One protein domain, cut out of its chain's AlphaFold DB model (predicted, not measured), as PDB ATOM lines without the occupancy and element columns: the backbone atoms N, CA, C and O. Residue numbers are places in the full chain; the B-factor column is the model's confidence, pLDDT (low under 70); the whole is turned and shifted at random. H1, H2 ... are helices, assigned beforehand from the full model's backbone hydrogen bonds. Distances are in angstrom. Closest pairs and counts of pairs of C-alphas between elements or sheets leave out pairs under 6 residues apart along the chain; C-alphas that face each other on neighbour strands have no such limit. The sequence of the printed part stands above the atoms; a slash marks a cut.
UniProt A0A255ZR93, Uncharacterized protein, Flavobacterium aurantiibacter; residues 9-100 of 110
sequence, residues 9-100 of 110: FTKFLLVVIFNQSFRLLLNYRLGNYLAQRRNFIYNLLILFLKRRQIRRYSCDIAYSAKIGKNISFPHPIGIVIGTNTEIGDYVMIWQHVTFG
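Overview. This is residues 9 to 100 of the 110 residues of an uncharacterized protein of Flavobacterium aurantiibacter (UniProt A0A255ZR93). A hairpin of two helices, H2 and H3, caps one end of a short coil in which residues 58 to 100 wind in stacked turns, held side by side by short parallel pairings. Before the hairpin, H1 turns off at a corner, and its residues 9 to 14 stick out on the side away from the coil. The 92 printed residues have three named helices, in the order H1, H2, H3, and no named strand; the class is all helix, though under half of the residues, 44 of 92, are in named elements. The whole is compact, with a radius of gyration of the C-alphas of 13.0 A and spans of 37 by 31 by 24 A.

Along the chain. H1 is residues 9 to 18, beginning at C-alpha 9 at (55.043, -96.266, 26.382). H2, residues 20 to 35, is 22.1 A long from first to last C-alpha. H3, residues 40 to 57, is 25.4 A long and ends at C-alpha 57 at (48.791, -82.518, 6.904). Residues 58 to 100 hold no named element; C-alpha 100 is at (60.246, -78.039, -7.071).

Arrangement. H1 and H2 touch only at the corner by their tight link, about perpendicular at 80 degrees; H2 touches H1 with residues 22 to 23 alone, and the closest C-alphas, of Val 16 and Arg 23, are 6.7 A apart. H2 and H3 form a helical hairpin: they touch, at a shallow tilt of 18 degrees, opposite ways, with the closest C-alphas, of Gly 31 and Ile 46, 5.5 A apart. H1 and H3 are apart. In H1, H2 and H3 every O i to N i+4 pair is within hydrogen-bond range. Residues 60 to 61 pair parallel with 80 to 81, residues 66 to 67 with 86 to 87, and residues 80 to 81 with 98 to 99.

Size, cuts and confidence. The two C-alphas farthest apart, of Phe 9 and Gly 100, are 38.4 A apart. The printed part has no cut, and the links H1 to H2 and H2 to H3 are tight. The mean pLDDT of the printed part is 91.6, that of H1 is 80, and no printed residue is under 70.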
ATOM      1  N   PHE A   9      56.072 -95.752  27.286       81.81
ATOM      2  CA  PHE A   9      55.043 -96.266  26.382       81.81
ATOM      3  C   PHE A   9      53.886 -95.285  26.139       81.81
ATOM      4  O   PHE A   9      53.523 -95.039  24.991       81.81
ATOM      5  N   THR A  10      53.324 -94.673  27.187       80.62
ATOM      6  CA  THR A  10      52.222 -93.703  27.031       80.62
ATOM      7  C   THR A  10      52.692 -92.445  26.306       80.62
ATOM      8  O   THR A  10      51.989 -91.937  25.435       80.62
ATOM      9  N   LYS A  11      53.923 -91.992  26.574       77.88
ATOM     10  CA  LYS A  11      54.555 -90.890  25.838       77.88
ATOM     11  C   LYS A  11      54.774 -91.235  24.363       77.88
ATOM     12  O   LYS A  11      54.482 -90.407  23.503       77.88
ATOM     13  N   PHE A  12      55.243 -92.445  24.058       79.81
ATOM     14  CA  PHE A  12      55.371 -92.922  22.680       79.81
ATOM     15  C   PHE A  12      54.015 -92.936  21.968       79.81
ATOM     16  O   PHE A  12      53.891 -92.380  20.878       79.81
ATOM     17  N   LEU A  13      52.982 -93.486  22.612       81.38
ATOM     18  CA  LEU A  13      51.627 -93.515  22.064       81.38
ATOM     19  C   LEU A  13      51.114 -92.098  21.771       81.38
ATOM     20  O   LEU A  13      50.578 -91.843  20.696       81.38
ATOM     21  N   LEU A  14      51.343 -91.157  22.691       82.31
ATOM     22  CA  LEU A  14      51.002 -89.748  22.502       82.31
ATOM     23  C   LEU A  14      51.734 -89.134  21.307       82.31
ATOM     24  O   LEU A  14      51.112 -88.418  20.531       82.31
ATOM     25  N   VAL A  15      53.022 -89.424  21.107       80.38
ATOM     26  CA  VAL A  15      53.763 -88.947  19.927       80.38
ATOM     27  C   VAL A  15      53.165 -89.535  18.651       80.38
ATOM     28  O   VAL A  15      52.849 -88.792  17.728       80.38
ATOM     29  N   VAL A  16      52.913 -90.841  18.603       76.88
ATOM     30  CA  VAL A  16      52.294 -91.481  17.431       76.88
ATOM     31  C   VAL A  16      50.899 -90.911  17.145       76.88
ATOM     32  O   VAL A  16      50.503 -90.778  15.982       76.88
ATOM     33  N   ILE A  17      50.141 -90.553  18.186       76.81
ATOM     34  CA  ILE A  17      48.757 -90.086  18.060       76.81
ATOM     35  C   ILE A  17      48.643 -88.572  17.822       76.81
ATOM     36  O   ILE A  17      47.749 -88.135  17.103       76.81
ATOM     37  N   PHE A  18      49.523 -87.749  18.371       81.12
ATOM     38  CA  PHE A  18      49.359 -86.292  18.335       81.12
ATOM     39  C   PHE A  18      50.453 -85.573  17.548       81.12
ATOM     40  O   PHE A  18      50.247 -84.438  17.129       81.12
ATOM     41  N   ASN A  19      51.588 -86.220  17.264       87.81
ATOM     42  CA  ASN A  19      52.646 -85.599  16.476       87.81
ATOM     43  C   ASN A  19      52.344 -85.708  14.971       87.81
ATOM     44  O   ASN A  19      52.439 -86.773  14.353       87.81
ATOM     45  N   GLN A  20      51.969 -84.576  14.378       89.38
ATOM     46  CA  GLN A  20      51.668 -84.462  12.954       89.38
ATOM     47  C   GLN A  20      52.880 -84.791  12.074       89.38
ATOM     48  O   GLN A  20      52.742 -85.516  11.091       89.38
ATOM     49  N   SER A  21      54.063 -84.304  12.449       89.31
ATOM     50  CA  SER A  21      55.327 -84.482  11.729       89.31
ATOM     51  C   SER A  21      55.711 -85.954  11.626       89.31
ATOM     52  O   SER A  21      56.047 -86.444  10.550       89.31
ATOM     53  N   PHE A  22      55.589 -86.682  12.738       90.94
ATOM     54  CA  PHE A  22      55.854 -88.116  12.783       90.94
ATOM     55  C   PHE A  22      54.882 -88.893  11.890       90.94
ATOM     56  O   PHE A  22      55.295 -89.744  11.108       90.94
ATOM     57  N   ARG A  23      53.583 -88.575  11.960       92.31
ATOM     58  CA  ARG A  23      52.555 -89.219  11.128       92.31
ATOM     59  C   ARG A  23      52.739 -88.945   9.638       92.31
ATOM     60  O   ARG A  23      52.516 -89.845   8.832       92.31
ATOM     61  N   LEU A  24      53.137 -87.728   9.280       94.38
ATOM     62  CA  LEU A  24      53.477 -87.365   7.908       94.38
ATOM     63  C   LEU A  24      54.690 -88.162   7.424       94.38
ATOM     64  O   LEU A  24      54.622 -88.776   6.362       94.38
ATOM     65  N   LEU A  25      55.763 -88.211   8.218       93.88
ATOM     66  CA  LEU A  25      56.955 -88.984   7.877       93.88
ATOM     67  C   LEU A  25      56.622 -90.474   7.729       93.88
ATOM     68  O   LEU A  25      57.043 -91.093   6.757       93.88
ATOM     69  N   LEU A  26      55.821 -91.042   8.635       93.81
ATOM     70  CA  LEU A  26      55.357 -92.428   8.544       93.81
ATOM     71  C   LEU A  26      54.542 -92.670   7.266       93.81
ATOM     72  O   LEU A  26      54.779 -93.652   6.567       93.81
ATOM     73  N   ASN A  27      53.614 -91.768   6.938       95.19
ATOM     74  CA  ASN A  27      52.834 -91.836   5.703       95.19
ATOM     75  C   ASN A  27      53.748 -91.819   4.467       95.19
ATOM     76  O   ASN A  27      53.616 -92.690   3.608       95.19
ATOM     77  N   TYR A  28      54.715 -90.895   4.418       95.38
ATOM     78  CA  TYR A  28      55.720 -90.840   3.359       95.38
ATOM     79  C   TYR A  28      56.520 -92.146   3.258       95.38
ATOM     80  O   TYR A  28      56.638 -92.701   2.169       95.38
ATOM     81  N   ARG A  29      57.032 -92.679   4.377       95.00
ATOM     82  CA  ARG A  29      57.828 -93.920   4.389       95.00
ATOM     83  C   ARG A  29      57.029 -95.114   3.878       95.00
ATOM     84  O   ARG A  29      57.549 -95.881   3.073       95.00
ATOM     85  N   LEU A  30      55.774 -95.245   4.311       94.50
ATOM     86  CA  LEU A  30      54.875 -96.299   3.846       94.50
ATOM     87  C   LEU A  30      54.584 -96.161   2.353       94.50
ATOM     88  O   LEU A  30      54.694 -97.139   1.622       94.50
ATOM     89  N   GLY A  31      54.253 -94.959   1.884       94.25
ATOM     90  CA  GLY A  31      53.981 -94.747   0.467       94.25
ATOM     91  C   GLY A  31      55.217 -94.925  -0.416       94.25
ATOM     92  O   GLY A  31      55.091 -95.509  -1.485       94.25
ATOM     93  N   ASN A  32      56.411 -94.526   0.038       94.12
ATOM     94  CA  ASN A  32      57.676 -94.793  -0.661       94.12
ATOM     95  C   ASN A  32      57.939 -96.306  -0.751       94.12
ATOM     96  O   ASN A  32      58.176 -96.835  -1.833       94.12
ATOM     97  N   TYR A  33      57.791 -97.031   0.361       93.50
ATOM     98  CA  TYR A  33      57.934 -98.486   0.368       93.50
ATOM     99  C   TYR A  33      56.942 -99.190  -0.573       93.50
ATOM    100  O   TYR A  33      57.313-100.115  -1.294       93.50
ATOM    101  N   LEU A  34      55.682 -98.745  -0.596       92.50
ATOM    102  CA  LEU A  34      54.668 -99.278  -1.507       92.50
ATOM    103  C   LEU A  34      54.965 -98.921  -2.968       92.50
ATOM    104  O   LEU A  34      54.763 -99.763  -3.836       92.50
ATOM    105  N   ALA A  35      55.476 -97.719  -3.242       89.00
ATOM    106  CA  ALA A  35      55.805 -97.265  -4.594       89.00
ATOM    107  C   ALA A  35      56.916 -98.097  -5.251       89.00
ATOM    108  O   ALA A  35      56.948 -98.227  -6.473       89.00
ATOM    109  N   GLN A  36      57.791 -98.718  -4.454       86.75
ATOM    110  CA  GLN A  36      58.816 -99.643  -4.949       86.75
ATOM    111  C   GLN A  36      58.232-100.984  -5.429       86.75
ATOM    112  O   GLN A  36      58.903-101.735  -6.135       86.75
ATOM    113  N   ARG A  37      56.977-101.300  -5.082       85.81
ATOM    114  CA  ARG A  37      56.294-102.541  -5.464       85.81
ATOM    115  C   ARG A  37      55.237-102.238  -6.532       85.81
ATOM    116  O   ARG A  37      54.209-101.632  -6.249       85.81
ATOM    117  N   ARG A  38      55.461-102.681  -7.774       72.50
ATOM    118  CA  ARG A  38      54.592-102.375  -8.932       72.50
ATOM    119  C   ARG A  38      53.331-103.254  -8.990       72.50
ATOM    120  O   ARG A  38      53.170-104.029  -9.923       72.50
ATOM    121  N   ASN A  39      52.423-103.099  -8.021       88.50
ATOM    122  CA  ASN A  39      51.134-103.809  -7.993       88.50
ATOM    123  C   ASN A  39      49.941-102.840  -8.044       88.50
ATOM    124  O   ASN A  39      49.956-101.787  -7.407       88.50
ATOM    125  N   PHE A  40      48.858-103.242  -8.718       88.69
ATOM    126  CA  PHE A  40      47.640-102.428  -8.868       88.69
ATOM    127  C   PHE A  40      47.020-102.001  -7.524       88.69
ATOM    128  O   PHE A  40      46.709-100.827  -7.321       88.69
ATOM    129  N   ILE A  41      46.908-102.930  -6.569       91.00
ATOM    130  CA  ILE A  41      46.363-102.656  -5.226       91.00
ATOM    131  C   ILE A  41      47.209-101.600  -4.499       91.00
ATOM    132  O   ILE A  41      46.675-100.712  -3.835       91.00
ATOM    133  N   TYR A  42      48.534-101.663  -4.644       91.12
ATOM    134  CA  TYR A  42      49.437-100.708  -4.007       91.12
ATOM    135  C   TYR A  42      49.318 -99.319  -4.622       91.12
ATOM    136  O   TYR A  42      49.315 -98.349  -3.872       91.12
ATOM    137  N   ASN A  43      49.109 -99.206  -5.935       89.50
ATOM    138  CA  ASN A  43      48.836 -97.914  -6.570       89.50
ATOM    139  C   ASN A  43      47.586 -97.246  -5.980       89.50
ATOM    140  O   ASN A  43      47.617 -96.059  -5.657       89.50
ATOM    141  N   LEU A  44      46.514 -98.010  -5.746       92.31
ATOM    142  CA  LEU A  44      45.307 -97.473  -5.114       92.31
ATOM    143  C   LEU A  44      45.572 -96.999  -3.672       92.31
ATOM    144  O   LEU A  44      45.120 -95.924  -3.272       92.31
ATOM    145  N   LEU A  45      46.359 -97.761  -2.904       93.06
ATOM    146  CA  LEU A  45      46.779 -97.367  -1.556       93.06
ATOM    147  C   LEU A  45      47.659 -96.112  -1.566       93.06
ATOM    148  O   LEU A  45      47.482 -95.240  -0.719       93.06
ATOM    149  N   ILE A  46      48.574 -95.987  -2.526       93.25
ATOM    150  CA  ILE A  46      49.437 -94.813  -2.692       93.25
ATOM    151  C   ILE A  46      48.587 -93.567  -2.951       93.25
ATOM    152  O   ILE A  46      48.796 -92.548  -2.288       93.25
ATOM    153  N   LEU A  47      47.585 -93.647  -3.834       92.38
ATOM    154  CA  LEU A  47      46.646 -92.548  -4.093       92.38
ATOM    155  C   LEU A  47      45.866 -92.155  -2.831       92.38
ATOM    156  O   LEU A  47      45.717 -90.969  -2.525       92.38
ATOM    157  N   PHE A  48      45.408 -93.140  -2.055       94.25
ATOM    158  CA  PHE A  48      44.742 -92.887  -0.778       94.25
ATOM    159  C   PHE A  48      45.669 -92.190   0.228       94.25
ATOM    160  O   PHE A  48      45.295 -91.175   0.824       94.25
ATOM    161  N   LEU A  49      46.894 -92.696   0.401       94.69
ATOM    162  CA  LEU A  49      47.889 -92.096   1.286       94.69
ATOM    163  C   LEU A  49      48.236 -90.674   0.831       94.69
ATOM    164  O   LEU A  49      48.339 -89.787   1.676       94.69
ATOM    165  N   LYS A  50      48.354 -90.442  -0.485       94.25
ATOM    166  CA  LYS A  50      48.636 -89.126  -1.079       94.25
ATOM    167  C   LYS A  50      47.541 -88.122  -0.743       94.25
ATOM    168  O   LYS A  50      47.823 -87.059  -0.194       94.25
ATOM    169  N   ARG A  51      46.276 -88.489  -0.973       94.69
ATOM    170  CA  ARG A  51      45.123 -87.660  -0.582       94.69
ATOM    171  C   ARG A  51      45.111 -87.379   0.916       94.69
ATOM    172  O   ARG A  51      44.780 -86.271   1.336       94.69
ATOM    173  N   ARG A  52      45.487 -88.367   1.735       93.94
ATOM    174  CA  ARG A  52      45.606 -88.190   3.184       93.94
ATOM    175  C   ARG A  52      46.693 -87.177   3.548       93.94
ATOM    176  O   ARG A  52      46.437 -86.401   4.463       93.94
ATOM    177  N   GLN A  53      47.838 -87.144   2.857       94.25
ATOM    178  CA  GLN A  53      48.874 -86.133   3.114       94.25
ATOM    179  C   GLN A  53      48.341 -84.718   2.927       94.25
ATOM    180  O   GLN A  53      48.383 -83.916   3.858       94.25
ATOM    181  N   ILE A  54      47.742 -84.461   1.766       94.19
ATOM    182  CA  ILE A  54      47.227 -83.140   1.410       94.19
ATOM    183  C   ILE A  54      46.106 -82.736   2.377       94.19
ATOM    184  O   ILE A  54      46.142 -81.662   2.967       94.19
ATOM    185  N   ARG A  55      45.131 -83.626   2.615       94.38
ATOM    186  CA  ARG A  55      43.937 -83.298   3.409       94.38
ATOM    187  C   ARG A  55      44.190 -83.203   4.913       94.38
ATOM    188  O   ARG A  55      43.507 -82.440   5.587       94.38
ATOM    189  N   ARG A  56      45.076 -84.034   5.476       92.38
ATOM    190  CA  ARG A  56      45.304 -84.085   6.934       92.38
ATOM    191  C   ARG A  56      46.514 -83.284   7.382       92.38
ATOM    192  O   ARG A  56      46.524 -82.865   8.534       92.38
ATOM    193  N   TYR A  57      47.520 -83.132   6.527       92.00
ATOM    194  CA  TYR A  57      48.791 -82.518   6.904       92.00
ATOM    195  C   TYR A  57      49.093 -81.232   6.138       92.00
ATOM    196  O   TYR A  57      50.079 -80.582   6.477       92.00
ATOM    197  N   SER A  58      48.266 -80.865   5.147       94.62
ATOM    198  CA  SER A  58      48.478 -79.697   4.279       94.62
ATOM    199  C   SER A  58      49.876 -79.692   3.655       94.62
ATOM    200  O   SER A  58      50.497 -78.643   3.523       94.62
ATOM    201  N   CYS A  59      50.377 -80.881   3.321       94.94
ATOM    202  CA  CYS A  59      51.718 -81.121   2.811       94.94
ATOM    203  C   CYS A  59      51.633 -82.040   1.594       94.94
ATOM    204  O   CYS A  59      50.803 -82.955   1.565       94.94
ATOM    205  N   ASP A  60      52.494 -81.800   0.610       95.38
ATOM    206  CA  ASP A  60      52.572 -82.592  -0.607       95.38
ATOM    207  C   ASP A  60      53.990 -83.142  -0.803       95.38
ATOM    208  O   ASP A  60      54.880 -82.443  -1.282       95.38
ATOM    209  N   ILE A  61      54.212 -84.406  -0.427       95.38
ATOM    210  CA  ILE A  61      55.503 -85.082  -0.595       95.38
ATOM    211  C   ILE A  61      55.366 -86.167  -1.658       95.38
ATOM    212  O   ILE A  61      54.525 -87.070  -1.560       95.38
ATOM    213  N   ALA A  62      56.182 -86.100  -2.707       94.38
ATOM    214  CA  ALA A  62      56.297 -87.172  -3.684       94.38
ATOM    215  C   ALA A  62      56.913 -88.424  -3.040       94.38
ATOM    216  O   ALA A  62      57.988 -88.365  -2.449       94.38
ATOM    217  N   TYR A  63      56.269 -89.583  -3.196       94.50
ATOM    218  CA  TYR A  63      56.806 -90.847  -2.671       94.50
ATOM    219  C   TYR A  63      58.070 -91.322  -3.393       94.50
ATOM    220  O   TYR A  63      58.788 -92.155  -2.853       94.50
ATOM    221  N   SER A  64      58.351 -90.777  -4.581       91.50
ATOM    222  CA  SER A  64      59.596 -90.997  -5.321       91.50
ATOM    223  C   SER A  64      60.759 -90.116  -4.852       91.50
ATOM    224  O   SER A  64      61.889 -90.351  -5.271       91.50
ATOM    225  N   ALA A  65      60.521 -89.111  -3.999       93.75
ATOM    226  CA  ALA A  65      61.603 -88.344  -3.387       93.75
ATOM    227  C   ALA A  65      62.433 -89.250  -2.466       93.75
ATOM    228  O   ALA A  65      61.881 -90.142  -1.819       93.75
ATOM    229  N   LYS A  66      63.742 -89.010  -2.361       94.38
ATOM    230  CA  LYS A  66      64.631 -89.708  -1.424       94.38
ATOM    231  C   LYS A  66      64.829 -88.841  -0.186       94.38
ATOM    232  O   LYS A  66      65.392 -87.759  -0.263       94.38
ATOM    233  N   ILE A  67      64.344 -89.317   0.954       95.19
ATOM    234  CA  ILE A  67      64.359 -88.582   2.225       95.19
ATOM    235  C   ILE A  67      65.215 -89.365   3.224       95.19
ATOM    236  O   ILE A  67      64.894 -90.511   3.557       95.19
ATOM    237  N   GLY A  68      66.298 -88.752   3.695       94.38
ATOM    238  CA  GLY A  68      67.248 -89.304   4.659       94.38
ATOM    239  C   GLY A  68      66.656 -89.558   6.047       94.38
ATOM    240  O   GLY A  68      65.468 -89.353   6.302       94.38
ATOM    241  N   LYS A  69      67.463 -90.082   6.962       93.25
ATOM    242  CA  LYS A  69      67.092 -90.401   8.346       93.25
ATOM    243  C   LYS A  69      67.055 -89.140   9.213       93.25
ATOM    244  O   LYS A  69      67.671 -88.129   8.901       93.25
ATOM    245  N   ASN A  70      66.347 -89.223  10.341       92.88
ATOM    246  CA  ASN A  70      66.278 -88.152  11.345       92.88
ATOM    247  C   ASN A  70      65.828 -86.792  10.788       92.88
ATOM    248  O   ASN A  70      66.332 -85.749  11.192       92.88
ATOM    249  N   ILE A  71      64.855 -86.812   9.877       94.06
ATOM    250  CA  ILE A  71      64.243 -85.593   9.349       94.06
ATOM    251  C   ILE A  71      63.127 -85.107  10.268       94.06
ATOM    252  O   ILE A  71      62.307 -85.896  10.745       94.06
ATOM    253  N   SER A  72      63.091 -83.793  10.481       91.69
ATOM    254  CA  SER A  72      62.087 -83.120  11.297       91.69
ATOM    255  C   SER A  72      61.268 -82.137  10.465       91.69
ATOM    256  O   SER A  72      61.817 -81.331   9.716       91.69
ATOM    257  N   PHE A  73      59.948 -82.179  10.645       94.12
ATOM    258  CA  PHE A  73      59.003 -81.234  10.049       94.12
ATOM    259  C   PHE A  73      58.238 -80.503  11.159       94.12
ATOM    260  O   PHE A  73      57.109 -80.900  11.440       94.12
ATOM    261  N   PRO A  74      58.807 -79.495  11.846       90.69
ATOM    262  CA  PRO A  74      58.178 -78.890  13.027       90.69
ATOM    263  C   PRO A  74      56.738 -78.430  12.769       90.69
ATOM    264  O   PRO A  74      55.830 -78.747  13.537       90.69
ATOM    265  N   HIS A  75      56.521 -77.782  11.623       90.38
ATOM    266  CA  HIS A  75      55.213 -77.366  11.133       90.38
ATOM    267  C   HIS A  75      55.113 -77.720   9.646       90.38
ATOM    268  O   HIS A  75      55.542 -76.939   8.804       90.38
ATOM    269  N   PRO A  76      54.574 -78.898   9.284       91.38
ATOM    270  CA  PRO A  76      54.639 -79.387   7.907       91.38
ATOM    271  C   PRO A  76      53.716 -78.658   6.917       91.38
ATOM    272  O   PRO A  76      53.591 -79.060   5.762       91.38
ATOM    273  N   ILE A  77      53.033 -77.612   7.372       94.19
ATOM    274  CA  ILE A  77      52.011 -76.899   6.615       94.19
ATOM    275  C   ILE A  77      52.661 -76.238   5.401       94.19
ATOM    276  O   ILE A  77      53.697 -75.584   5.515       94.19
ATOM    277  N   GLY A  78      52.059 -76.429   4.231       93.94
ATOM    278  CA  GLY A  78      52.499 -75.839   2.969       93.94
ATOM    279  C   GLY A  78      53.848 -76.349   2.463       93.94
ATOM    280  O   GLY A  78      54.395 -75.751   1.543       93.94
ATOM    281  N   ILE A  79      54.404 -77.421   3.038       97.00
ATOM    282  CA  ILE A  79      55.621 -78.034   2.499       97.00
ATOM    283  C   ILE A  79      55.277 -78.790   1.213       97.00
ATOM    284  O   ILE A  79      54.355 -79.613   1.203       97.00
ATOM    285  N   VAL A  80      56.060 -78.554   0.162       96.12
ATOM    286  CA  VAL A  80      55.968 -79.261  -1.120       96.12
ATOM    287  C   VAL A  80      57.324 -79.872  -1.460       96.12
ATOM    288  O   VAL A  80      58.330 -79.173  -1.547       96.12
ATOM    289  N   ILE A  81      57.366 -81.185  -1.668       95.69
ATOM    290  CA  ILE A  81      58.570 -81.927  -2.059       95.69
ATOM    291  C   ILE A  81      58.259 -82.678  -3.351       95.69
ATOM    292  O   ILE A  81      57.502 -83.651  -3.358       95.69
ATOM    293  N   GLY A  82      58.847 -82.215  -4.451       92.50
ATOM    294  CA  GLY A  82      58.660 -82.769  -5.785       92.50
ATOM    295  C   GLY A  82      59.366 -84.107  -6.005       92.50
ATOM    296  O   GLY A  82      60.191 -84.562  -5.208       92.50
ATOM    297  N   THR A  83      59.043 -84.743  -7.129       89.88
ATOM    298  CA  THR A  83      59.687 -85.979  -7.593       89.88
ATOM    299  C   THR A  83      61.189 -85.777  -7.794       89.88
ATOM    300  O   THR A  83      61.605 -84.695  -8.200       89.88
ATOM    301  N   ASN A  84      61.992 -86.818  -7.559       86.94
ATOM    302  CA  ASN A  84      63.459 -86.798  -7.695       86.94
ATOM    303  C   ASN A  84      64.187 -85.815  -6.759       86.94
ATOM    304  O   ASN A  84      65.382 -85.593  -6.921       86.94
ATOM    305  N   THR A  85      63.502 -85.251  -5.761       93.25
ATOM    306  CA  THR A  85      64.168 -84.488  -4.699       93.25
ATOM    307  C   THR A  85      64.954 -85.443  -3.804       93.25
ATOM    308  O   THR A  85      64.409 -86.462  -3.369       93.25
ATOM    309  N   GLU A  86      66.199 -85.098  -3.485       95.25
ATOM    310  CA  GLU A  86      67.022 -85.812  -2.509       95.25
ATOM    311  C   GLU A  86      67.284 -84.915  -1.294       95.25
ATOM    312  O   GLU A  86      67.798 -83.806  -1.419       95.25
ATOM    313  N   ILE A  87      66.894 -85.385  -0.110       96.00
ATOM    314  CA  ILE A  87      67.092 -84.708   1.173       96.00
ATOM    315  C   ILE A  87      67.970 -85.618   2.029       96.00
ATOM    316  O   ILE A  87      67.624 -86.780   2.240       96.00
ATOM    317  N   GLY A  88      69.096 -85.092   2.512       96.69
ATOM    318  CA  GLY A  88      70.049 -85.827   3.345       96.69
ATOM    319  C   GLY A  88      69.548 -86.134   4.760       96.69
ATOM    320  O   GLY A  88      68.405 -85.853   5.125       96.69
ATOM    321  N   ASP A  89      70.419 -86.724   5.571       97.06
ATOM    322  CA  ASP A  89      70.118 -87.043   6.968       97.06
ATOM    323  C   ASP A  89      70.148 -85.783   7.857       97.06
ATOM    324  O   ASP A  89      70.835 -84.811   7.551       97.06
ATOM    325  N   TYR A  90      69.432 -85.814   8.987       95.75
ATOM    326  CA  TYR A  90      69.436 -84.757  10.019       95.75
ATOM    327  C   TYR A  90      68.950 -83.377   9.549       95.75
ATOM    328  O   TYR A  90      69.325 -82.346  10.106       95.75
ATOM    329  N   VAL A  91      68.077 -83.344   8.541       95.94
ATOM    330  CA  VAL A  91      67.528 -82.094   8.007       95.94
ATOM    331  C   VAL A  91      66.238 -81.705   8.730       95.94
ATOM    332  O   VAL A  91      65.352 -82.528   8.974       95.94
ATOM    333  N   MET A  92      66.101 -80.415   9.033       95.50
ATOM    334  CA  MET A  92      64.864 -79.821   9.533       95.50
ATOM    335  C   MET A  92      64.247 -78.927   8.459       95.50
ATOM    336  O   MET A  92      64.909 -78.024   7.953       95.50
ATOM    337  N   ILE A  93      62.980 -79.172   8.116       95.81
ATOM    338  CA  ILE A  93      62.259 -78.421   7.081       95.81
ATOM    339  C   ILE A  93      61.057 -77.729   7.718       95.81
ATOM    340  O   ILE A  93      60.211 -78.370   8.345       95.81
ATOM    341  N   TRP A  94      60.998 -76.413   7.543       95.81
ATOM    342  CA  TRP A  94      59.954 -75.546   8.080       95.81
ATOM    343  C   TRP A  94      58.785 -75.378   7.103       95.81
ATOM    344  O   TRP A  94      58.852 -75.804   5.950       95.81
ATOM    345  N   GLN A  95      57.701 -74.770   7.580       95.94
ATOM    346  CA  GLN A  95      56.493 -74.516   6.802       95.94
ATOM    347  C   GLN A  95      56.778 -73.756   5.500       95.94
ATOM    348  O   GLN A  95      57.701 -72.948   5.425       95.94
ATOM    349  N   HIS A  96      55.942 -73.991   4.489       96.12
ATOM    350  CA  HIS A  96      55.953 -73.300   3.189       96.12
ATOM    351  C   HIS A  96      57.221 -73.504   2.335       96.12
ATOM    352  O   HIS A  96      57.369 -72.878   1.285       96.12
ATOM    353  N   VAL A  97      58.131 -74.399   2.733       96.81
ATOM    354  CA  VAL A  97      59.299 -74.749   1.916       96.81
ATOM    355  C   VAL A  97      58.870 -75.591   0.716       96.81
ATOM    356  O   VAL A  97      58.148 -76.579   0.859       96.81
ATOM    357  N   THR A  98      59.354 -75.219  -0.470       95.75
ATOM    358  CA  THR A  98      59.083 -75.935  -1.721       95.75
ATOM    359  C   THR A  98      60.377 -76.393  -2.385       95.75
ATOM    360  O   THR A  98      61.211 -75.575  -2.762       95.75
ATOM    361  N   PHE A  99      60.502 -77.702  -2.596       93.50
ATOM    362  CA  PHE A  99      61.510 -78.312  -3.460       93.50
ATOM    363  C   PHE A  99      60.834 -78.730  -4.768       93.50
ATOM    364  O   PHE A  99      60.194 -79.779  -4.849       93.50
ATOM    365  N   GLY A 100      60.901 -77.858  -5.774       87.38
ATOM    366  CA  GLY A 100      60.246 -78.039  -7.071       87.38
ATOM    367  C   GLY A 100      61.225 -78.297  -8.219       87.38
ATOM    368  O   GLY A 100      62.438 -78.214  -8.059       87.38
TER     369      GLY A 100